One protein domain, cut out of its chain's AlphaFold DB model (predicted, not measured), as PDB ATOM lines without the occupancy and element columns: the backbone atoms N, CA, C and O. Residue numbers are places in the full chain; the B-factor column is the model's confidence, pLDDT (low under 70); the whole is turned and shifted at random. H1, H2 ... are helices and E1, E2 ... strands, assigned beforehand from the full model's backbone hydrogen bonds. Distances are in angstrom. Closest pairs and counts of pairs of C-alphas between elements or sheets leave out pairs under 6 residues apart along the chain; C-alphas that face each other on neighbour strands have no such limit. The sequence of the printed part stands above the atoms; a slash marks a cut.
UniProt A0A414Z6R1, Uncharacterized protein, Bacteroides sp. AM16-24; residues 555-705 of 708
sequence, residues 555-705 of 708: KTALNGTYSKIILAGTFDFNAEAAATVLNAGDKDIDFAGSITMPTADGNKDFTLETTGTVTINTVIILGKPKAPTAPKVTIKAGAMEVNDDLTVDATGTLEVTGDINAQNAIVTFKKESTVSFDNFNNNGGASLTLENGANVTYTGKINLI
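AT A GLANCE: This is residues 555 to 705 of the 708 residues of an uncharacterized protein of Bacteroides sp. AM16-24 (UniProt A0A414Z6R1). The chain is wound in stacked turns, a solenoid whose walls are three parallel sheets: E1 E3 E5 E8 E11 E14, E2 E4 E7 E10 E13 E16, and the shorter E6 E9 E12 E15. The small helix H1 lies at the end of the coil where E1 and E2 are, and there long links 568 to 581 and 592 to 605 run where the third sheet has no strand. The printed part has 151 residues, with one named helix followed by sixteen named strands, E1 to E16; the class is mostly strand, though under half of the residues are in named elements. It is compact, with a radius of gyration of the C-alphas of 14.6 A and spans of 42 by 38 by 25 A.

IN THESE COORDINATES: One six-stranded sheet holds E1, residues 564 to 567, E3, 588 to 591, E5, 613 to 616, E8, 639 to 642, E11, 660 to 663, and E14, 680 to 683. C-alpha 564 stands at (-10.904, -57.492, -59.423). The other holds E2, residues 582 to 585, E4, 606 to 610, E7, 633 to 637, E10, 652 to 656, E13, 674 to 677, and E16, 695 to 698, where C-alpha 698 stands at (10.301, -44.935, -49.343). E4, E7 and E10 measure 13.6, 13.3 and 13.2 A. The third sheet holds E6, residues 620 to 622, E9, 646 to 648, E12, 666 to 669, and E15, 687 to 690. H1 is residues 555 to 558, 5.0 A long.

HOW THE PARTS SIT: In the first sheet, E1 and E14 are the edge strands; it is twisted, with C-alphas up to 4.1 A off its best plane. E1 and E3 are parallel at 14 degrees, with N 567 and O 590 2.8 A apart. In the second sheet, E4 and E7 are parallel at 5 degrees, with N 610 and O 636 2.8 A apart. In the third, E6 and E9 are parallel at 12 degrees, with N 622 and O 647 2.7 A apart. Between sheets, the closest C-alphas of E6 and E10 are those of Leu 622 and Gly 652, 4.9 A. E13 runs on into E14 at 71 degrees. H1 only grazes the first two sheets; its closest C-alphas to E2 are those of Leu 558 and Ala 584, 5.2 A. H1 is too short for an O i to N i+4 pair; its one O i to N i+3 pair is within hydrogen-bond range.

THE WHOLE: The two C-alphas farthest apart, of Ala 578 and Ile 705, are 42.5 A apart. The printed part has no cut. The links E1 to E2 and E3 to E4 are long. Mean pLDDT of the printed part is 80.4; it is under 70 at residues 555 to 561, 568 to 579, 596 to 604, 624 to 631 and 684 to 685.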
ATOM      1  N   LYS A 555     -13.514 -62.839 -47.187       67.25
ATOM      2  CA  LYS A 555     -12.720 -64.041 -47.375       67.25
ATOM      3  C   LYS A 555     -13.290 -64.961 -48.457       67.25
ATOM      4  O   LYS A 555     -12.511 -65.513 -49.230       67.25
ATOM      5  N   THR A 556     -14.611 -65.116 -48.558       66.69
ATOM      6  CA  THR A 556     -15.217 -65.942 -49.615       66.69
ATOM      7  C   THR A 556     -15.046 -65.306 -50.997       66.69
ATOM      8  O   THR A 556     -14.685 -66.009 -51.940       66.69
ATOM      9  N   ALA A 557     -15.193 -63.982 -51.121       65.38
ATOM     10  CA  ALA A 557     -14.935 -63.281 -52.382       65.38
ATOM     11  C   ALA A 557     -13.449 -63.339 -52.791       65.38
ATOM     12  O   ALA A 557     -13.137 -63.578 -53.956       65.38
ATOM     13  N   LEU A 558     -12.529 -63.194 -51.831       69.75
ATOM     14  CA  LEU A 558     -11.077 -63.261 -52.058       69.75
ATOM     15  C   LEU A 558     -10.586 -64.650 -52.483       69.75
ATOM     16  O   LEU A 558      -9.611 -64.752 -53.230       69.75
ATOM     17  N   ASN A 559     -11.269 -65.709 -52.043       69.62
ATOM     18  CA  ASN A 559     -10.995 -67.085 -52.461       69.62
ATOM     19  C   ASN A 559     -11.571 -67.423 -53.849       69.62
ATOM     20  O   ASN A 559     -11.279 -68.497 -54.374       69.62
ATOM     21  N   GLY A 560     -12.393 -66.545 -54.431       68.31
ATOM     22  CA  GLY A 560     -12.939 -66.718 -55.775       68.31
ATOM     23  C   GLY A 560     -11.898 -66.515 -56.881       68.31
ATOM     24  O   GLY A 560     -10.788 -66.031 -56.652       68.31
ATOM     25  N   THR A 561     -12.285 -66.848 -58.110       68.06
ATOM     26  CA  THR A 561     -11.474 -66.716 -59.337       68.06
ATOM     27  C   THR A 561     -11.499 -65.304 -59.946       68.06
ATOM     28  O   THR A 561     -11.077 -65.114 -61.083       68.06
ATOM     29  N   TYR A 562     -11.998 -64.306 -59.211       73.31
ATOM     30  CA  TYR A 562     -12.105 -62.917 -59.667       73.31
ATOM     31  C   TYR A 562     -10.732 -62.270 -59.841       73.31
ATOM     32  O   TYR A 562      -9.860 -62.478 -59.003       73.31
ATOM     33  N   SER A 563     -10.562 -61.440 -60.873       76.19
ATOM     34  CA  SER A 563      -9.349 -60.632 -61.065       76.19
ATOM     35  C   SER A 563      -9.432 -59.273 -60.361       76.19
ATOM     36  O   SER A 563      -8.403 -58.723 -59.979       76.19
ATOM     37  N   LYS A 564     -10.651 -58.750 -60.141       81.06
ATOM     38  CA  LYS A 564     -10.904 -57.492 -59.423       81.06
ATOM     39  C   LYS A 564     -12.100 -57.607 -58.471       81.06
ATOM     40  O   LYS A 564     -13.122 -58.210 -58.802       81.06
ATOM     41  N   ILE A 565     -12.010 -56.986 -57.297       80.00
ATOM     42  CA  ILE A 565     -13.102 -56.881 -56.316       80.00
ATOM     43  C   ILE A 565     -13.426 -55.404 -56.094       80.00
ATOM     44  O   ILE A 565     -12.535 -54.621 -55.790       80.00
ATOM     45  N   ILE A 566     -14.700 -55.032 -56.217       78.44
ATOM     46  CA  ILE A 566     -15.206 -53.674 -55.996       78.44
ATOM     47  C   ILE A 566     -16.063 -53.661 -54.728       78.44
ATOM     48  O   ILE A 566     -17.134 -54.268 -54.667       78.44
ATOM     49  N   LEU A 567     -15.599 -52.939 -53.717       76.62
ATOM     50  CA  LEU A 567     -16.245 -52.730 -52.426       76.62
ATOM     51  C   LEU A 567     -17.102 -51.464 -52.516       76.62
ATOM     52  O   LEU A 567     -16.630 -50.374 -52.209       76.62
ATOM     53  N   ALA A 568     -18.334 -51.598 -53.011       68.19
ATOM     54  CA  ALA A 568     -19.197 -50.479 -53.410       68.19
ATOM     55  C   ALA A 568     -20.214 -50.030 -52.340       68.19
ATOM     56  O   ALA A 568     -20.893 -49.025 -52.529       68.19
ATOM     57  N   GLY A 569     -20.348 -50.758 -51.227       64.88
ATOM     58  CA  GLY A 569     -21.269 -50.422 -50.128       64.88
ATOM     59  C   GLY A 569     -20.546 -50.212 -48.800       64.88
ATOM     60  O   GLY A 569     -19.391 -49.786 -48.804       64.88
ATOM     61  N   THR A 570     -21.215 -50.447 -47.664       66.00
ATOM     62  CA  THR A 570     -20.580 -50.211 -46.361       66.00
ATOM     63  C   THR A 570     -19.676 -51.374 -45.980       66.00
ATOM     64  O   THR A 570     -20.146 -52.415 -45.531       66.00
ATOM     65  N   PHE A 571     -18.362 -51.190 -46.096       67.81
ATOM     66  CA  PHE A 571     -17.406 -52.157 -45.570       67.81
ATOM     67  C   PHE A 571     -17.109 -51.860 -44.098       67.81
ATOM     68  O   PHE A 571     -16.501 -50.837 -43.787       67.81
ATOM     69  N   ASP A 572     -17.540 -52.733 -43.186       67.12
ATOM     70  CA  ASP A 572     -17.318 -52.571 -41.748       67.12
ATOM     71  C   ASP A 572     -16.258 -53.546 -41.216       67.12
ATOM     72  O   ASP A 572     -16.533 -54.721 -40.962       67.12
ATOM     73  N   PHE A 573     -15.058 -53.028 -40.947       65.69
ATOM     74  CA  PHE A 573     -13.982 -53.784 -40.301       65.69
ATOM     75  C   PHE A 573     -14.350 -54.256 -38.875       65.69
ATOM     76  O   PHE A 573     -13.650 -55.102 -38.321       65.69
ATOM     77  N   ASN A 574     -15.418 -53.735 -38.245       61.56
ATOM     78  CA  ASN A 574     -15.895 -54.217 -36.938       61.56
ATOM     79  C   ASN A 574     -16.656 -55.553 -37.024       61.56
ATOM     80  O   ASN A 574     -16.675 -56.296 -36.041       61.56
ATOM     81  N   ALA A 575     -17.324 -55.839 -38.148       52.75
ATOM     82  CA  ALA A 575     -18.250 -56.968 -38.272       52.75
ATOM     83  C   ALA A 575     -17.549 -58.295 -38.617       52.75
ATOM     84  O   ALA A 575     -18.065 -59.374 -38.314       52.75
ATOM     85  N   GLU A 576     -16.347 -58.240 -39.194       55.56
ATOM     86  CA  GLU A 576     -15.596 -59.407 -39.660       55.56
ATOM     87  C   GLU A 576     -14.813 -60.078 -38.508       55.56
ATOM     88  O   GLU A 576     -13.587 -60.150 -38.480       55.56
ATOM     89  N   ALA A 577     -15.544 -60.572 -37.501       48.78
ATOM     90  CA  ALA A 577     -15.040 -60.998 -36.185       48.78
ATOM     91  C   ALA A 577     -14.011 -62.165 -36.169       48.78
ATOM     92  O   ALA A 577     -13.593 -62.609 -35.092       48.78
ATOM     93  N   ALA A 578     -13.587 -62.684 -37.328       52.44
ATOM     94  CA  ALA A 578     -12.761 -63.888 -37.453       52.44
ATOM     95  C   ALA A 578     -11.422 -63.716 -38.199       52.44
ATOM     96  O   ALA A 578     -10.560 -64.588 -38.047       52.44
ATOM     97  N   ALA A 579     -11.208 -62.651 -38.979       58.19
ATOM     98  CA  ALA A 579     -10.033 -62.540 -39.849       58.19
ATOM     99  C   ALA A 579      -8.958 -61.601 -39.278       58.19
ATOM    100  O   ALA A 579      -9.219 -60.443 -38.985       58.19
ATOM    101  N   THR A 580      -7.732 -62.113 -39.134       70.00
ATOM    102  CA  THR A 580      -6.542 -61.317 -38.762       70.00
ATOM    103  C   THR A 580      -5.706 -60.946 -39.995       70.00
ATOM    104  O   THR A 580      -5.041 -59.915 -40.004       70.00
ATOM    105  N   VAL A 581      -5.773 -61.764 -41.056       78.19
ATOM    106  CA  VAL A 581      -5.148 -61.519 -42.366       78.19
ATOM    107  C   VAL A 581      -6.067 -62.048 -43.470       78.19
ATOM    108  O   VAL A 581      -6.493 -63.205 -43.423       78.19
ATOM    109  N   LEU A 582      -6.349 -61.209 -44.460       79.69
ATOM    110  CA  LEU A 582      -7.055 -61.518 -45.692       79.69
ATOM    111  C   LEU A 582      -6.080 -61.367 -46.857       79.69
ATOM    112  O   LEU A 582      -5.627 -60.266 -47.145       79.69
ATOM    113  N   ASN A 583      -5.744 -62.475 -47.512       83.31
ATOM    114  CA  ASN A 583      -4.830 -62.478 -48.647       83.31
ATOM    115  C   ASN A 583      -5.635 -62.595 -49.950       83.31
ATOM    116  O   ASN A 583      -6.368 -63.565 -50.141       83.31
ATOM    117  N   ALA A 584      -5.515 -61.593 -50.814       81.12
ATOM    118  CA  ALA A 584      -6.180 -61.502 -52.106       81.12
ATOM    119  C   ALA A 584      -5.367 -62.128 -53.250       81.12
ATOM    120  O   ALA A 584      -5.900 -62.288 -54.347       81.12
ATOM    121  N   GLY A 585      -4.104 -62.494 -53.020       86.00
ATOM    122  CA  GLY A 585      -3.182 -62.916 -54.071       86.00
ATOM    123  C   GLY A 585      -2.828 -61.747 -54.987       86.00
ATOM    124  O   GLY A 585      -2.376 -60.714 -54.511       86.00
ATOM    125  N   ASP A 586      -3.055 -61.915 -56.285       85.00
ATOM    126  CA  ASP A 586      -2.786 -60.959 -57.366       85.00
ATOM    127  C   ASP A 586      -3.987 -60.079 -57.747       85.00
ATOM    128  O   ASP A 586      -3.928 -59.349 -58.734       85.00
ATOM    129  N   LYS A 587      -5.073 -60.125 -56.968       83.88
ATOM    130  CA  LYS A 587      -6.326 -59.424 -57.277       83.88
ATOM    131  C   LYS A 587      -6.237 -57.917 -57.076       83.88
ATOM    132  O   LYS A 587      -5.743 -57.446 -56.048       83.88
ATOM    133  N   ASP A 588      -6.864 -57.172 -57.978       86.50
ATOM    134  CA  ASP A 588      -7.119 -55.748 -57.781       86.50
ATOM    135  C   ASP A 588      -8.280 -55.537 -56.797       86.50
ATOM    136  O   ASP A 588      -9.296 -56.237 -56.848       86.50
ATOM    137  N   ILE A 589      -8.156 -54.553 -55.907       85.06
ATOM    138  CA  ILE A 589      -9.178 -54.208 -54.910       85.06
ATOM    139  C   ILE A 589      -9.562 -52.742 -55.080       85.06
ATOM    140  O   ILE A 589      -8.705 -51.870 -55.063       85.06
ATOM    141  N   ASP A 590     -10.850 -52.459 -55.216       87.44
ATOM    142  CA  ASP A 590     -11.383 -51.119 -55.441       87.44
ATOM    143  C   ASP A 590     -12.336 -50.738 -54.308       87.44
ATOM    144  O   ASP A 590     -13.359 -51.387 -54.093       87.44
ATOM    145  N   PHE A 591     -11.983 -49.703 -53.557       84.12
ATOM    146  CA  PHE A 591     -12.800 -49.146 -52.494       84.12
ATOM    147  C   PHE A 591     -13.674 -48.014 -53.043       84.12
ATOM    148  O   PHE A 591     -13.221 -46.875 -53.149       84.12
ATOM    149  N   ALA A 592     -14.930 -48.326 -53.361       81.56
ATOM    150  CA  ALA A 592     -15.882 -47.407 -53.995       81.56
ATOM    151  C   ALA A 592     -17.096 -47.039 -53.111       81.56
ATOM    152  O   ALA A 592     -17.912 -46.209 -53.504       81.56
ATOM    153  N   GLY A 593     -17.244 -47.660 -51.937       72.69
ATOM    154  CA  GLY A 593     -18.330 -47.435 -50.976       72.69
ATOM    155  C   GLY A 593     -17.871 -46.792 -49.663       72.69
ATOM    156  O   GLY A 593     -16.725 -46.378 -49.516       72.69
ATOM    157  N   SER A 594     -18.754 -46.682 -48.670       72.81
ATOM    158  CA  SER A 594     -18.369 -46.165 -47.350       72.81
ATOM    159  C   SER A 594     -17.596 -47.205 -46.545       72.81
ATOM    160  O   SER A 594     -17.979 -48.365 -46.480       72.81
ATOM    161  N   ILE A 595     -16.537 -46.795 -45.853       71.56
ATOM    162  CA  ILE A 595     -15.739 -47.719 -45.043       71.56
ATOM    163  C   ILE A 595     -15.821 -47.339 -43.572       71.56
ATOM    164  O   ILE A 595     -15.471 -46.229 -43.176       71.56
ATOM    165  N   THR A 596     -16.248 -48.288 -42.745       68.94
ATOM    166  CA  THR A 596     -16.285 -48.151 -41.292       68.94
ATOM    167  C   THR A 596     -15.108 -48.898 -40.682       68.94
ATOM    168  O   THR A 596     -15.014 -50.121 -40.743       68.94
ATOM    169  N   MET A 597     -14.192 -48.149 -40.074       68.50
ATOM    170  CA  MET A 597     -13.058 -48.714 -39.343       68.50
ATOM    171  C   MET A 597     -13.461 -49.227 -37.962       68.50
ATOM    172  O   MET A 597     -14.483 -48.793 -37.416       68.50
ATOM    173  N   PRO A 598     -12.637 -50.077 -37.323       60.69
ATOM    174  CA  PRO A 598     -12.923 -50.555 -35.987       60.69
ATOM    175  C   PRO A 598     -13.034 -49.399 -34.980       60.69
ATOM    176  O   PRO A 598     -12.087 -48.628 -34.810       60.69
ATOM    177  N   THR A 599     -14.177 -49.239 -34.303       53.97
ATOM    178  CA  THR A 599     -14.403 -48.112 -33.367       53.97
ATOM    179  C   THR A 599     -14.335 -48.509 -31.891       53.97
ATOM    180  O   THR A 599     -14.110 -47.638 -31.038       53.97
ATOM    181  N   ALA A 600     -14.456 -49.799 -31.568       54.75
ATOM    182  CA  ALA A 600     -14.395 -50.333 -30.205       54.75
ATOM    183  C   ALA A 600     -13.030 -50.968 -29.877       54.75
ATOM    184  O   ALA A 600     -12.250 -51.283 -30.774       54.75
ATOM    185  N   ASP A 601     -12.755 -51.167 -28.582       54.16
ATOM    186  CA  ASP A 601     -11.644 -51.992 -28.085       54.16
ATOM    187  C   ASP A 601     -11.906 -53.472 -28.443       54.16
ATOM    188  O   ASP A 601     -12.376 -54.267 -27.629       54.16
ATOM    189  N   GLY A 602     -11.708 -53.811 -29.717       54.22
ATOM    190  CA  GLY A 602     -11.792 -55.164 -30.261       54.22
ATOM    191  C   GLY A 602     -10.454 -55.898 -30.150       54.22
ATOM    192  O   GLY A 602      -9.389 -55.293 -30.190       54.22
ATOM    193  N   ASN A 603     -10.495 -57.225 -30.015       54.66
ATOM    194  CA  ASN A 603      -9.346 -58.040 -29.598       54.66
ATOM    195  C   ASN A 603      -8.328 -58.430 -30.700       54.66
ATOM    196  O   ASN A 603      -7.480 -59.276 -30.408       54.66
ATOM    197  N   LYS A 604      -8.388 -57.931 -31.950       65.69
ATOM    198  CA  LYS A 604      -7.500 -58.418 -33.038       65.69
ATOM    199  C   LYS A 604      -7.190 -57.383 -34.124       65.69
ATOM    200  O   LYS A 604      -8.097 -56.701 -34.583       65.69
ATOM    201  N   ASP A 605      -5.929 -57.353 -34.557       73.75
ATOM    202  CA  ASP A 605      -5.456 -56.625 -35.741       73.75
ATOM    203  C   ASP A 605      -6.083 -57.183 -37.029       73.75
ATOM    204  O   ASP A 605      -6.405 -58.370 -37.104       73.75
ATOM    205  N   PHE A 606      -6.206 -56.334 -38.047       77.88
ATOM    206  CA  PHE A 606      -6.688 -56.676 -39.381       77.88
ATOM    207  C   PHE A 606      -5.621 -56.349 -40.430       77.88
ATOM    208  O   PHE A 606      -5.025 -55.272 -40.403       77.88
ATOM    209  N   THR A 607      -5.411 -57.251 -41.391       82.56
ATOM    210  CA  THR A 607      -4.512 -57.045 -42.535       82.56
ATOM    211  C   THR A 607      -5.201 -57.466 -43.830       82.56
ATOM    212  O   THR A 607      -5.667 -58.597 -43.914       82.56
ATOM    213  N   LEU A 608      -5.216 -56.600 -44.841       84.31
ATOM    214  CA  LEU A 608      -5.496 -56.961 -46.234       84.31
ATOM    215  C   LEU A 608      -4.167 -57.026 -46.991       84.31
ATOM    216  O   LEU A 608      -3.420 -56.055 -46.962       84.31
ATOM    217  N   GLU A 609      -3.874 -58.135 -47.663       89.31
ATOM    218  CA  GLU A 609      -2.664 -58.307 -48.471       89.31
ATOM    219  C   GLU A 609      -3.029 -58.622 -49.922       89.31
ATOM    220  O   GLU A 609      -3.734 -59.592 -50.184       89.31
ATOM    221  N   THR A 610      -2.522 -57.833 -50.864       89.12
ATOM    222  CA  THR A 610      -2.590 -58.101 -52.302       89.12
ATOM    223  C   THR A 610      -1.288 -57.690 -52.988       89.12
ATOM    224  O   THR A 610      -0.649 -56.718 -52.590       89.12
ATOM    225  N   THR A 611      -0.884 -58.418 -54.026       90.81
ATOM    226  CA  THR A 611       0.151 -57.988 -54.977       90.81
ATOM    227  C   THR A 611      -0.442 -57.240 -56.172       90.81
ATOM    228  O   THR A 611       0.317 -56.766 -57.013       90.81
ATOM    229  N   GLY A 612      -1.773 -57.157 -56.268       88.12
ATOM    230  CA  GLY A 612      -2.488 -56.332 -57.238       88.12
ATOM    231  C   GLY A 612      -2.570 -54.861 -56.821       88.12
ATOM    232  O   GLY A 612      -1.963 -54.426 -55.834       88.12
ATOM    233  N   THR A 613      -3.336 -54.088 -57.583       91.56
ATOM    234  CA  THR A 613      -3.545 -52.655 -57.355       91.56
ATOM    235  C   THR A 613      -4.694 -52.427 -56.380       91.56
ATOM    236  O   THR A 613      -5.777 -52.993 -56.531       91.56
ATOM    237  N   VAL A 614      -4.487 -51.557 -55.393       91.56
ATOM    238  CA  VAL A 614      -5.559 -51.066 -54.518       91.56
ATOM    239  C   VAL A 614      -5.996 -49.678 -54.982       91.56
ATOM    240  O   VAL A 614      -5.195 -48.751 -54.986       91.56
ATOM    241  N   THR A 615      -7.264 -49.522 -55.353       91.44
ATOM    242  CA  THR A 615      -7.858 -48.241 -55.766       91.44
ATOM    243  C   THR A 615      -8.719 -47.657 -54.647       91.44
ATOM    244  O   THR A 615      -9.522 -48.369 -54.046       91.44
ATOM    245  N   ILE A 616      -8.569 -46.361 -54.380       90.06
ATOM    246  CA  ILE A 616      -9.319 -45.597 -53.378       90.06
ATOM    247  C   ILE A 616     -10.199 -44.580 -54.111       90.06
ATOM    248  O   ILE A 616      -9.707 -43.550 -54.558       90.06
ATOM    249  N   ASN A 617     -11.492 -44.877 -54.253       88.38
ATOM    250  CA  ASN A 617     -12.493 -44.033 -54.924       88.38
ATOM    251  C   ASN A 617     -13.462 -43.354 -53.935       88.38
ATOM    252  O   ASN A 617     -14.508 -42.842 -54.326       88.38
ATOM    253  N   THR A 618     -13.138 -43.404 -52.646       87.62
ATOM    254  CA  THR A 618     -13.944 -42.924 -51.521       87.62
ATOM    255  C   THR A 618     -13.009 -42.472 -50.405       87.62
ATOM    256  O   THR A 618     -11.892 -42.984 -50.304       87.62
ATOM    257  N   VAL A 619     -13.441 -41.555 -49.542       88.31
ATOM    258  CA  VAL A 619     -12.633 -41.114 -48.397       88.31
ATOM    259  C   VAL A 619     -12.366 -42.281 -47.445       88.31
ATOM    260  O   VAL A 619     -13.292 -42.901 -46.913       88.31
ATOM    261  N   ILE A 620     -11.089 -42.534 -47.151       85.88
ATOM    262  CA  ILE A 620     -10.656 -43.594 -46.233       85.88
ATOM    263  C   ILE A 620      -9.752 -43.025 -45.149       85.88
ATOM    264  O   ILE A 620      -8.799 -42.297 -45.412       85.88
ATOM    265  N   ILE A 621     -10.006 -43.429 -43.906       85.31
ATOM    266  CA  ILE A 621      -9.136 -43.146 -42.763       85.31
ATOM    267  C   ILE A 621      -8.695 -44.483 -42.174       85.31
ATOM    268  O   ILE A 621      -9.503 -45.142 -41.544       85.31
ATOM    269  N   LEU A 622      -7.447 -44.904 -42.360       83.75
ATOM    270  CA  LEU A 622      -6.905 -46.138 -41.785       83.75
ATOM    271  C   LEU A 622      -6.495 -45.922 -40.318       83.75
ATOM    272  O   LEU A 622      -5.636 -45.091 -40.030       83.75
ATOM    273  N   GLY A 623      -7.051 -46.715 -39.396       71.88
ATOM    274  CA  GLY A 623      -6.723 -46.671 -37.959       71.88
ATOM    275  C   GLY A 623      -7.596 -45.715 -37.127       71.88
ATOM    276  O   GLY A 623      -8.388 -44.940 -37.661       71.88
ATOM    277  N   LYS A 624      -7.507 -45.802 -35.785       64.56
ATOM    278  CA  LYS A 624      -8.394 -45.058 -34.867       64.56
ATOM    279  C   LYS A 624      -7.760 -43.762 -34.322       64.56
ATOM    280  O   LYS A 624      -6.671 -43.816 -33.761       64.56
ATOM    281  N   PRO A 625      -8.547 -42.667 -34.254       58.03
ATOM    282  CA  PRO A 625      -8.260 -41.436 -33.499       58.03
ATOM    283  C   PRO A 625      -8.704 -41.375 -32.004       58.03
ATOM    284  O   PRO A 625      -8.866 -40.267 -31.491       58.03
ATOM    285  N   LYS A 626      -9.004 -42.472 -31.264       53.00
ATOM    286  CA  LYS A 626      -9.665 -42.325 -29.924       53.00
ATOM    287  C   LYS A 626      -9.416 -43.334 -28.779       53.00
ATOM    288  O   LYS A 626     -10.011 -43.127 -27.726       53.00
ATOM    289  N   ALA A 627      -8.600 -44.390 -28.900       57.50
ATOM    290  CA  ALA A 627      -8.241 -45.243 -27.744       57.50
ATOM    291  C   ALA A 627      -6.848 -45.901 -27.906       57.50
ATOM    292  O   ALA A 627      -6.547 -46.330 -29.017       57.50
ATOM    293  N   PRO A 628      -6.023 -46.034 -26.841       56.62
ATOM    294  CA  PRO A 628      -4.678 -46.640 -26.901       56.62
ATOM    295  C   PRO A 628      -4.644 -48.141 -27.239       56.62
ATOM    296  O   PRO A 628      -3.577 -48.687 -27.494       56.62
ATOM    297  N   THR A 629      -5.795 -48.813 -27.186       58.59
ATOM    298  CA  THR A 629      -5.978 -50.267 -27.335       58.59
ATOM    299  C   THR A 629      -6.701 -50.657 -28.625       58.59
ATOM    300  O   THR A 629      -7.136 -51.798 -28.760       58.59
ATOM    301  N   ALA A 630      -6.855 -49.725 -29.572       61.06
ATOM    302  CA  ALA A 630      -7.511 -50.008 -30.844       61.06
ATOM    303  C   ALA A 630      -6.691 -50.998 -31.699       61.06
ATOM    304  O   ALA A 630      -5.459 -50.919 -31.701       61.06
ATOM    305  N   PRO A 631      -7.353 -51.897 -32.448       66.94
ATOM    306  CA  PRO A 631      -6.672 -52.828 -33.343       66.94
ATOM    307  C   PRO A 631      -5.948 -52.099 -34.480       66.94
ATOM    308  O   PRO A 631      -6.374 -51.028 -34.933       66.94
ATOM    309  N   LYS A 632      -4.847 -52.687 -34.956       75.38
ATOM    310  CA  LYS A 632      -4.133 -52.197 -36.139       75.38
ATOM    311  C   LYS A 632      -4.896 -52.563 -37.404       75.38
ATOM    312  O   LYS A 632      -5.382 -53.684 -37.527       75.38
ATOM    313  N   VAL A 633      -4.948 -51.632 -38.352       78.81
ATOM    314  CA  VAL A 633      -5.471 -51.875 -39.702       78.81
ATOM    315  C   VAL A 633      -4.313 -51.737 -40.674       78.81
ATOM    316  O   VAL A 633      -3.706 -50.668 -40.758       78.81
ATOM    317  N   THR A 634      -4.001 -52.825 -41.374       85.75
ATOM    318  CA  THR A 634      -2.893 -52.902 -42.327       85.75
ATOM    319  C   THR A 634      -3.421 -53.145 -43.736       85.75
ATOM    320  O   THR A 634      -4.207 -54.069 -43.945       85.75
ATOM    321  N   ILE A 635      -2.964 -52.355 -44.706       88.44
ATOM    322  CA  ILE A 635      -3.141 -52.646 -46.134       88.44
ATOM    323  C   ILE A 635      -1.765 -52.883 -46.738       88.44
ATOM    324  O   ILE A 635      -0.895 -52.018 -46.631       88.44
ATOM    325  N   LYS A 636      -1.587 -54.039 -47.380       92.31
ATOM    326  CA  LYS A 636      -0.428 -54.355 -48.209       92.31
ATOM    327  C   LYS A 636      -0.852 -54.480 -49.663       92.31
ATOM    328  O   LYS A 636      -1.753 -55.266 -49.948       92.31
ATOM    329  N   ALA A 637      -0.236 -53.705 -50.548       92.69
ATOM    330  CA  ALA A 637      -0.632 -53.598 -51.951       92.69
ATOM    331  C   ALA A 637       0.577 -53.666 -52.892       92.69
ATOM    332  O   ALA A 637       1.664 -53.209 -52.537       92.69
ATOM    333  N   GLY A 638       0.380 -54.171 -54.112       91.19
ATOM    334  CA  GLY A 638       1.397 -54.126 -55.163       91.19
ATOM    335  C   GLY A 638       1.595 -52.719 -55.718       91.19
ATOM    336  O   GLY A 638       2.725 -52.285 -55.909       91.19
ATOM    337  N   ALA A 639       0.497 -51.997 -55.914       93.00
ATOM    338  CA  ALA A 639       0.445 -50.582 -56.265       93.00
ATOM    339  C   ALA A 639      -0.814 -49.954 -55.647       93.00
ATOM    340  O   ALA A 639      -1.718 -50.672 -55.207       93.00
ATOM    341  N   MET A 640      -0.886 -48.626 -55.605       93.88
ATOM    342  CA  MET A 640      -2.033 -47.910 -55.058       93.88
ATOM    343  C   MET A 640      -2.433 -46.722 -55.934       93.88
ATOM    344  O   MET A 640      -1.615 -45.853 -56.209       93.88
ATOM    345  N   GLU A 641      -3.711 -46.663 -56.304       94.00
ATOM    346  CA  GLU A 641      -4.337 -45.545 -57.019       94.00
ATOM    347  C   GLU A 641      -5.285 -44.812 -56.063       94.00
ATOM    348  O   GLU A 641      -6.182 -45.420 -55.479       94.00
ATOM    349  N   VAL A 642      -5.088 -43.511 -55.860       92.31
ATOM    350  CA  VAL A 642      -5.816 -42.709 -54.870       92.31
ATOM    351  C   VAL A 642      -6.569 -41.581 -55.563       92.31
ATOM    352  O   VAL A 642      -5.991 -40.541 -55.881       92.31
ATOM    353  N   ASN A 643      -7.864 -41.794 -55.786       91.44
ATOM    354  CA  ASN A 643      -8.761 -40.856 -56.463       91.44
ATOM    355  C   ASN A 643      -9.598 -40.013 -55.482       91.44
ATOM    356  O   ASN A 643     -10.190 -39.019 -55.892       91.44
ATOM    357  N   ASP A 644      -9.635 -40.391 -54.201       90.94
ATOM    358  CA  ASP A 644     -10.269 -39.648 -53.102       90.94
ATOM    359  C   ASP A 644      -9.384 -39.694 -51.839       90.94
ATOM    360  O   ASP A 644      -8.418 -40.457 -51.776       90.94
ATOM    361  N   ASP A 645      -9.664 -38.852 -50.845       92.06
ATOM    362  CA  ASP A 645      -8.772 -38.605 -49.709       92.06
ATOM    363  C   ASP A 645      -8.428 -39.884 -48.922       92.06
ATOM    364  O   ASP A 645      -9.294 -40.611 -48.426       92.06
ATOM    365  N   LEU A 646      -7.128 -40.106 -48.714       91.56
ATOM    366  CA  LEU A 646      -6.594 -41.209 -47.919       91.56
ATOM    367  C   LEU A 646      -5.858 -40.655 -46.702       91.56
ATOM    368  O   LEU A 646      -4.844 -39.975 -46.828       91.56
ATOM    369  N   THR A 647      -6.308 -40.999 -45.501       91.19
ATOM    370  CA  THR A 647      -5.611 -40.682 -44.249       91.19
ATOM    371  C   THR A 647      -5.114 -41.955 -43.570       91.19
ATOM    372  O   THR A 647      -5.891 -42.874 -43.353       91.19
ATOM    373  N   VAL A 648      -3.846 -41.998 -43.159       89.62
ATOM    374  CA  VAL A 648      -3.285 -43.061 -42.308       89.62
ATOM    375  C   VAL A 648      -3.025 -42.489 -40.915       89.62
ATOM    376  O   VAL A 648      -2.196 -41.592 -40.754       89.62
ATOM    377  N   ASP A 649      -3.761 -42.969 -39.912       86.81
ATOM    378  CA  ASP A 649      -3.684 -42.514 -38.516       86.81
ATOM    379  C   ASP A 649      -2.688 -43.357 -37.679       86.81
ATOM    380  O   ASP A 649      -2.040 -44.267 -38.196       86.81
ATOM    381  N   ALA A 650      -2.554 -43.073 -36.380       81.00
ATOM    382  CA  ALA A 650      -1.513 -43.627 -35.498       81.00
ATOM    383  C   ALA A 650      -1.457 -45.169 -35.417       81.00
ATOM    384  O   ALA A 650      -0.394 -45.742 -35.193       81.00
ATOM    385  N   THR A 651      -2.589 -45.862 -35.582       76.44
ATOM    386  CA  THR A 651      -2.645 -47.340 -35.599       76.44
ATOM    387  C   THR A 651      -2.781 -47.927 -37.006       76.44
ATOM    388  O   THR A 651      -2.880 -49.146 -37.157       76.44
ATOM    389  N   GLY A 652      -2.803 -47.073 -38.031       82.81
ATOM    390  CA  GLY A 652      -2.832 -47.470 -39.432       82.81
ATOM    391  C   GLY A 652      -1.443 -47.872 -39.916       82.81
ATOM    392  O   GLY A 652      -0.442 -47.220 -39.608       82.81
ATOM    393  N   THR A 653      -1.381 -48.965 -40.671       86.44
ATOM    394  CA  THR A 653      -0.178 -49.387 -41.392       86.44
ATOM    395  C   THR A 653      -0.494 -49.498 -42.879       86.44
ATOM    396  O   THR A 653      -1.480 -50.121 -43.268       86.44
ATOM    397  N   LEU A 654       0.331 -48.880 -43.716       90.44
ATOM    398  CA  LEU A 654       0.209 -48.954 -45.168       90.44
ATOM    399  C   LEU A 654       1.540 -49.418 -45.757       90.44
ATOM    400  O   LEU A 654       2.542 -48.731 -45.604       90.44
ATOM    401  N   GLU A 655       1.553 -50.562 -46.431       91.69
ATOM    402  CA  GLU A 655       2.745 -51.115 -47.079       91.69
ATOM    403  C   GLU A 655       2.470 -51.329 -48.571       91.69
ATOM    404  O   GLU A 655       1.825 -52.289 -48.976       91.69
ATOM    405  N   VAL A 656       2.962 -50.441 -49.420       91.31
ATOM    406  CA  VAL A 656       2.860 -50.576 -50.874       91.31
ATOM    407  C   VAL A 656       4.218 -51.034 -51.393       91.31
ATOM    408  O   VAL A 656       5.234 -50.415 -51.100       91.31
ATOM    409  N   THR A 657       4.283 -52.145 -52.121       87.56
ATOM    410  CA  THR A 657       5.552 -52.615 -52.714       87.56
ATOM    411  C   THR A 657       5.867 -51.949 -54.052       87.56
ATOM    412  O   THR A 657       6.889 -52.260 -54.646       87.56
ATOM    413  N   GLY A 658       4.980 -51.085 -54.538       88.75
ATOM    414  CA  GLY A 658       5.137 -50.276 -55.740       88.75
ATOM    415  C   GLY A 658       4.695 -48.835 -55.495       88.75
ATOM    416  O   GLY A 658       4.877 -48.289 -54.402       88.75
ATOM    417  N   ASP A 659       4.126 -48.208 -56.520       92.19
ATOM    418  CA  ASP A 659       3.844 -46.773 -56.514       92.19
ATOM    419  C   ASP A 659       2.510 -46.435 -55.834       92.19
ATOM    420  O   ASP A 659       1.534 -47.179 -55.937       92.19
ATOM    421  N   ILE A 660       2.467 -45.275 -55.175       92.88
ATOM    422  CA  ILE A 660       1.239 -44.567 -54.809       92.88
ATOM    423  C   ILE A 660       1.021 -43.457 -55.839       92.88
ATOM    424  O   ILE A 660       1.773 -42.480 -55.877       92.88
ATOM    425  N   ASN A 661      -0.026 -43.581 -56.641       93.00
ATOM    426  CA  ASN A 661      -0.450 -42.601 -57.632       93.00
ATOM    427  C   ASN A 661      -1.713 -41.902 -57.127       93.00
ATOM    428  O   ASN A 661      -2.745 -42.535 -56.952       93.00
ATOM    429  N   ALA A 662      -1.643 -40.599 -56.866       91.38
ATOM    430  CA  ALA A 662      -2.776 -39.826 -56.370       91.38
ATOM    431  C   ALA A 662      -3.284 -38.849 -57.436       91.38
ATOM    432  O   ALA A 662      -2.502 -38.070 -57.988       91.38
ATOM    433  N   GLN A 663      -4.591 -38.841 -57.690       87.94
ATOM    434  CA  GLN A 663      -5.255 -37.948 -58.638       87.94
ATOM    435  C   GLN A 663      -6.287 -37.095 -57.897       87.94
ATOM    436  O   GLN A 663      -7.257 -37.615 -57.369       87.94
ATOM    437  N   ASN A 664      -6.072 -35.776 -57.838       82.38
ATOM    438  CA  ASN A 664      -6.959 -34.812 -57.159       82.38
ATOM    439  C   ASN A 664      -7.323 -35.116 -55.683       82.38
ATOM    440  O   ASN A 664      -8.228 -34.481 -55.150       82.38
ATOM    441  N   ALA A 665      -6.597 -36.015 -55.015       89.25
ATOM    442  CA  ALA A 665      -6.834 -36.435 -53.634       89.25
ATOM    443  C   ALA A 665      -5.791 -35.883 -52.645       89.25
ATOM    444  O   ALA A 665      -4.643 -35.594 -53.006       89.25
ATOM    445  N   ILE A 666      -6.157 -35.786 -51.368       91.81
ATOM    446  CA  ILE A 666      -5.246 -35.499 -50.260       91.81
ATOM    447  C   ILE A 666      -4.845 -36.813 -49.587       91.81
ATOM    448  O   ILE A 666      -5.645 -37.483 -48.936       91.81
ATOM    449  N   VAL A 667      -3.559 -37.146 -49.679       92.81
ATOM    450  CA  VAL A 667      -2.954 -38.265 -48.953       92.81
ATOM    451  C   VAL A 667      -2.294 -37.732 -47.684       92.81
ATOM    452  O   VAL A 667      -1.350 -36.949 -47.752       92.81
ATOM    453  N   THR A 668      -2.788 -38.132 -46.514       93.94
ATOM    454  CA  THR A 668      -2.331 -37.642 -45.204       93.94
ATOM    455  C   THR A 668      -1.766 -38.772 -44.355       93.94
ATOM    456  O   THR A 668      -2.478 -39.709 -44.006       93.94
ATOM    457  N   PHE A 669      -0.509 -38.658 -43.933       93.94
ATOM    458  CA  PHE A 669       0.108 -39.559 -42.957       93.94
ATOM    459  C   PHE A 669       0.250 -38.830 -41.623       93.94
ATOM    460  O   PHE A 669       1.034 -37.883 -41.498       93.94
ATOM    461  N   LYS A 670      -0.534 -39.243 -40.624       91.00
ATOM    462  CA  LYS A 670      -0.554 -38.592 -39.310       91.00
ATOM    463  C   LYS A 670       0.587 -39.041 -38.410       91.00
ATOM    464  O   LYS A 670       1.259 -40.039 -38.672       91.00
ATOM    465  N   LYS A 671       0.787 -38.323 -37.305       88.50
ATOM    466  CA  LYS A 671       1.739 -38.708 -36.258       88.50
ATOM    467  C   LYS A 671       1.553 -40.177 -35.833       88.50
ATOM    468  O   LYS A 671       0.432 -40.630 -35.653       88.50
ATOM    469  N   GLU A 672       2.665 -40.888 -35.634       85.31
ATOM    470  CA  GLU A 672       2.751 -42.297 -35.208       85.31
ATOM    471  C   GLU A 672       2.274 -43.336 -36.246       85.31
ATOM    472  O   GLU A 672       2.452 -44.530 -36.013       85.31
ATOM    473  N   SER A 673       1.787 -42.913 -37.423       87.94
ATOM    474  CA  SER A 673       1.487 -43.823 -38.543       87.94
ATOM    475  C   SER A 673       2.741 -44.551 -39.053       87.94
ATOM    476  O   SER A 673       3.861 -44.049 -38.918       87.94
ATOM    477  N   THR A 674       2.562 -45.742 -39.636       89.06
ATOM    478  CA  THR A 674       3.642 -46.509 -40.289       89.06
ATOM    479  C   THR A 674       3.311 -46.711 -41.760       89.06
ATOM    480  O   THR A 674       2.312 -47.345 -42.087       89.06
ATOM    481  N   VAL A 675       4.134 -46.158 -42.651       91.75
ATOM    482  CA  VAL A 675       3.879 -46.170 -44.096       91.75
ATOM    483  C   VAL A 675       5.140 -46.545 -44.868       91.75
ATOM    484  O   VAL A 675       6.209 -45.987 -44.611       91.75
ATOM    485  N   SER A 676       5.021 -47.439 -45.848       93.69
ATOM    486  CA  SER A 676       6.069 -47.699 -46.833       93.69
ATOM    487  C   SER A 676       5.553 -47.776 -48.267       93.69
ATOM    488  O   SER A 676       4.463 -48.294 -48.481       93.69
ATOM    489  N   PHE A 677       6.329 -47.270 -49.230       93.00
ATOM    490  CA  PHE A 677       6.027 -47.295 -50.673       93.00
ATOM    491  C   PHE A 677       7.295 -47.149 -51.529       93.00
ATOM    492  O   PHE A 677       8.335 -46.739 -51.014       93.00
ATOM    493  N   ASP A 678       7.230 -47.426 -52.833       90.81
ATOM    494  CA  ASP A 678       8.363 -47.171 -53.731       90.81
ATOM    495  C   ASP A 678       8.400 -45.707 -54.175       90.81
ATOM    496  O   ASP A 678       9.278 -44.949 -53.748       90.81
ATOM    497  N   ASN A 679       7.430 -45.275 -54.985       90.06
ATOM    498  CA  ASN A 679       7.286 -43.881 -55.398       90.06
ATOM    499  C   ASN A 679       5.943 -43.294 -54.952       90.06
ATOM    500  O   ASN A 679       4.957 -44.008 -54.803       90.06
ATOM    501  N   PHE A 680       5.902 -41.975 -54.770       92.19
ATOM    502  CA  PHE A 680       4.658 -41.215 -54.646       92.19
ATOM    503  C   PHE A 680       4.546 -40.256 -55.830       92.19
ATOM    504  O   PHE A 680       5.441 -39.430 -56.019       92.19
ATOM    505  N   ASN A 681       3.463 -40.335 -56.598       90.94
ATOM    506  CA  ASN A 681       3.210 -39.509 -57.778       90.94
ATOM    507  C   ASN A 681       1.901 -38.730 -57.599       90.94
ATOM    508  O   ASN A 681       0.848 -39.336 -57.413       90.94
ATOM    509  N   ASN A 682       1.935 -37.398 -57.691       87.00
ATOM    510  CA  ASN A 682       0.718 -36.582 -57.696       87.00
ATOM    511  C   ASN A 682       0.347 -36.128 -59.126       87.00
ATOM    512  O   ASN A 682       1.002 -35.306 -59.765       87.00
ATOM    513  N   ASN A 683      -0.768 -36.630 -59.641       79.19
ATOM    514  CA  ASN A 683      -1.279 -36.243 -60.947       79.19
ATOM    515  C   ASN A 683      -2.201 -35.020 -60.804       79.19
ATOM    516  O   ASN A 683      -3.393 -35.150 -60.542       79.19
ATOM    517  N   GLY A 684      -1.622 -33.823 -60.969       62.53
ATOM    518  CA  GLY A 684      -2.338 -32.601 -61.366       62.53
ATOM    519  C   GLY A 684      -3.360 -32.016 -60.382       62.53
ATOM    520  O   GLY A 684      -4.349 -31.454 -60.835       62.53
ATOM    521  N   GLY A 685      -3.128 -32.116 -59.069       69.56
ATOM    522  CA  GLY A 685      -4.049 -31.580 -58.049       69.56
ATOM    523  C   GLY A 685      -3.957 -32.260 -56.683       69.56
ATOM    524  O   GLY A 685      -4.364 -31.686 -55.676       69.56
ATOM    525  N   ALA A 686      -3.378 -33.462 -56.633       83.38
ATOM    526  CA  ALA A 686      -3.211 -34.207 -55.393       83.38
ATOM    527  C   ALA A 686      -2.126 -33.616 -54.470       83.38
ATOM    528  O   ALA A 686      -1.120 -33.061 -54.927       83.38
ATOM    529  N   SER A 687      -2.329 -33.776 -53.160       86.81
ATOM    530  CA  SER A 687      -1.439 -33.285 -52.100       86.81
ATOM    531  C   SER A 687      -0.961 -34.422 -51.201       86.81
ATOM    532  O   SER A 687      -1.736 -35.307 -50.853       86.81
ATOM    533  N   LEU A 688       0.302 -34.361 -50.774       90.81
ATOM    534  CA  LEU A 688       0.860 -35.233 -49.738       90.81
ATOM    535  C   LEU A 688       1.085 -34.431 -48.454       90.81
ATOM    536  O   LEU A 688       1.860 -33.475 -48.451       90.81
ATOM    537  N   THR A 689       0.451 -34.845 -47.358       91.81
ATOM    538  CA  THR A 689       0.619 -34.256 -46.024       91.81
ATOM    539  C   THR A 689       1.332 -35.240 -45.104       91.81
ATOM    540  O   THR A 689       0.841 -36.338 -44.862       91.81
ATOM    541  N   LEU A 690       2.480 -34.829 -44.557       91.12
ATOM    542  CA  LEU A 690       3.267 -35.604 -43.594       91.12
ATOM    543  C   LEU A 690       3.269 -34.884 -42.241       91.12
ATOM    544  O   LEU A 690       3.859 -33.810 -42.112       91.12
ATOM    545  N   GLU A 691       2.624 -35.450 -41.223       91.62
ATOM    546  CA  GLU A 691       2.633 -34.870 -39.879       91.62
ATOM    547  C   GLU A 691       3.890 -35.256 -39.085       91.62
ATOM    548  O   GLU A 691       4.460 -36.339 -39.232       91.62
ATOM    549  N   ASN A 692       4.317 -34.366 -38.182       87.00
ATOM    550  CA  ASN A 692       5.488 -34.599 -37.342       87.00
ATOM    551  C   ASN A 692       5.308 -35.849 -36.460       87.00
ATOM    552  O   ASN A 692       4.453 -35.878 -35.572       87.00
ATOM    553  N   GLY A 693       6.166 -36.845 -36.680       84.00
ATOM    554  CA  GLY A 693       6.157 -38.128 -35.980       84.00
ATOM    555  C   GLY A 693       5.526 -39.283 -36.763       84.00
ATOM    556  O   GLY A 693       5.391 -40.357 -36.184       84.00
ATOM    557  N   ALA A 694       5.140 -39.098 -38.029       87.69
ATOM    558  CA  ALA A 694       4.840 -40.204 -38.946       87.69
ATOM    559  C   ALA A 694       6.123 -40.984 -39.309       87.69
ATOM    560  O   ALA A 694       7.165 -40.375 -39.568       87.69
ATOM    561  N   ASN A 695       6.052 -42.318 -39.363       89.75
ATOM    562  CA  ASN A 695       7.159 -43.182 -39.780       89.75
ATOM    563  C   ASN A 695       6.975 -43.588 -41.248       89.75
ATOM    564  O   ASN A 695       6.275 -44.554 -41.545       89.75
ATOM    565  N   VAL A 696       7.610 -42.849 -42.161       91.19
ATOM    566  CA  VAL A 696       7.494 -43.065 -43.612       91.19
ATOM    567  C   VAL A 696       8.808 -43.596 -44.179       91.19
ATOM    568  O   VAL A 696       9.850 -42.961 -44.021       91.19
ATOM    569  N   THR A 697       8.753 -44.736 -44.865       91.62
ATOM    570  CA  THR A 697       9.898 -45.347 -45.556       91.62
ATOM    571  C   THR A 697       9.611 -45.428 -47.050       91.62
ATOM    572  O   THR A 697       8.668 -46.098 -47.445       91.62
ATOM    573  N   TYR A 698      10.425 -44.795 -47.891       90.38
ATOM    574  CA  TYR A 698      10.301 -44.935 -49.343       90.38
ATOM    575  C   TYR A 698      11.623 -45.345 -49.984       90.38
ATOM    576  O   TYR A 698      12.693 -44.966 -49.500       90.38
ATOM    577  N   THR A 699      11.556 -46.148 -51.044       89.50
ATOM    578  CA  THR A 699      12.746 -46.673 -51.742       89.50
ATOM    579  C   THR A 699      13.077 -45.879 -53.011       89.50
ATOM    580  O   THR A 699      14.239 -45.831 -53.422       89.50
ATOM    581  N   GLY A 700      12.072 -45.236 -53.614       89.25
ATOM    582  CA  GLY A 700      12.147 -44.480 -54.858       89.25
ATOM    583  C   GLY A 700      12.086 -42.965 -54.649       89.25
ATOM    584  O   GLY A 700      12.935 -42.380 -53.971       89.25
ATOM    585  N   LYS A 701      11.129 -42.296 -55.297       88.44
ATOM    586  CA  LYS A 701      11.006 -40.832 -55.362       88.44
ATOM    587  C   LYS A 701       9.622 -40.349 -54.947       88.44
ATOM    588  O   LYS A 701       8.615 -40.997 -55.201       88.44
ATOM    589  N   ILE A 702       9.579 -39.140 -54.395       90.19
ATOM    590  CA  ILE A 702       8.349 -38.358 -54.249       90.19
ATOM    591  C   ILE A 702       8.332 -37.342 -55.394       90.19
ATOM    592  O   ILE A 702       9.126 -36.400 -55.410       90.19
ATOM    593  N   ASN A 703       7.452 -37.557 -56.366       85.50
ATOM    594  CA  ASN A 703       7.268 -36.704 -57.529       85.50
ATOM    595  C   ASN A 703       6.090 -35.763 -57.266       85.50
ATOM    596  O   ASN A 703       4.944 -36.202 -57.243       85.50
ATOM    597  N   LEU A 704       6.402 -34.480 -57.043       82.88
ATOM    598  CA  LEU A 704       5.432 -33.413 -56.787       82.88
ATOM    599  C   LEU A 704       5.329 -32.471 -57.998       82.88
ATOM    600  O   LEU A 704       6.170 -31.593 -58.192       82.88
ATOM    601  N   ILE A 705       4.298 -32.662 -58.809       77.56
ATOM    602  CA  ILE A 705       3.872 -31.822 -59.921       77.56
ATOM    603  C   ILE A 705       2.859 -30.799 -59.378       77.56
ATOM    604  O   ILE A 705       1.833 -31.196 -58.818       77.56
TER     605      ILE A 705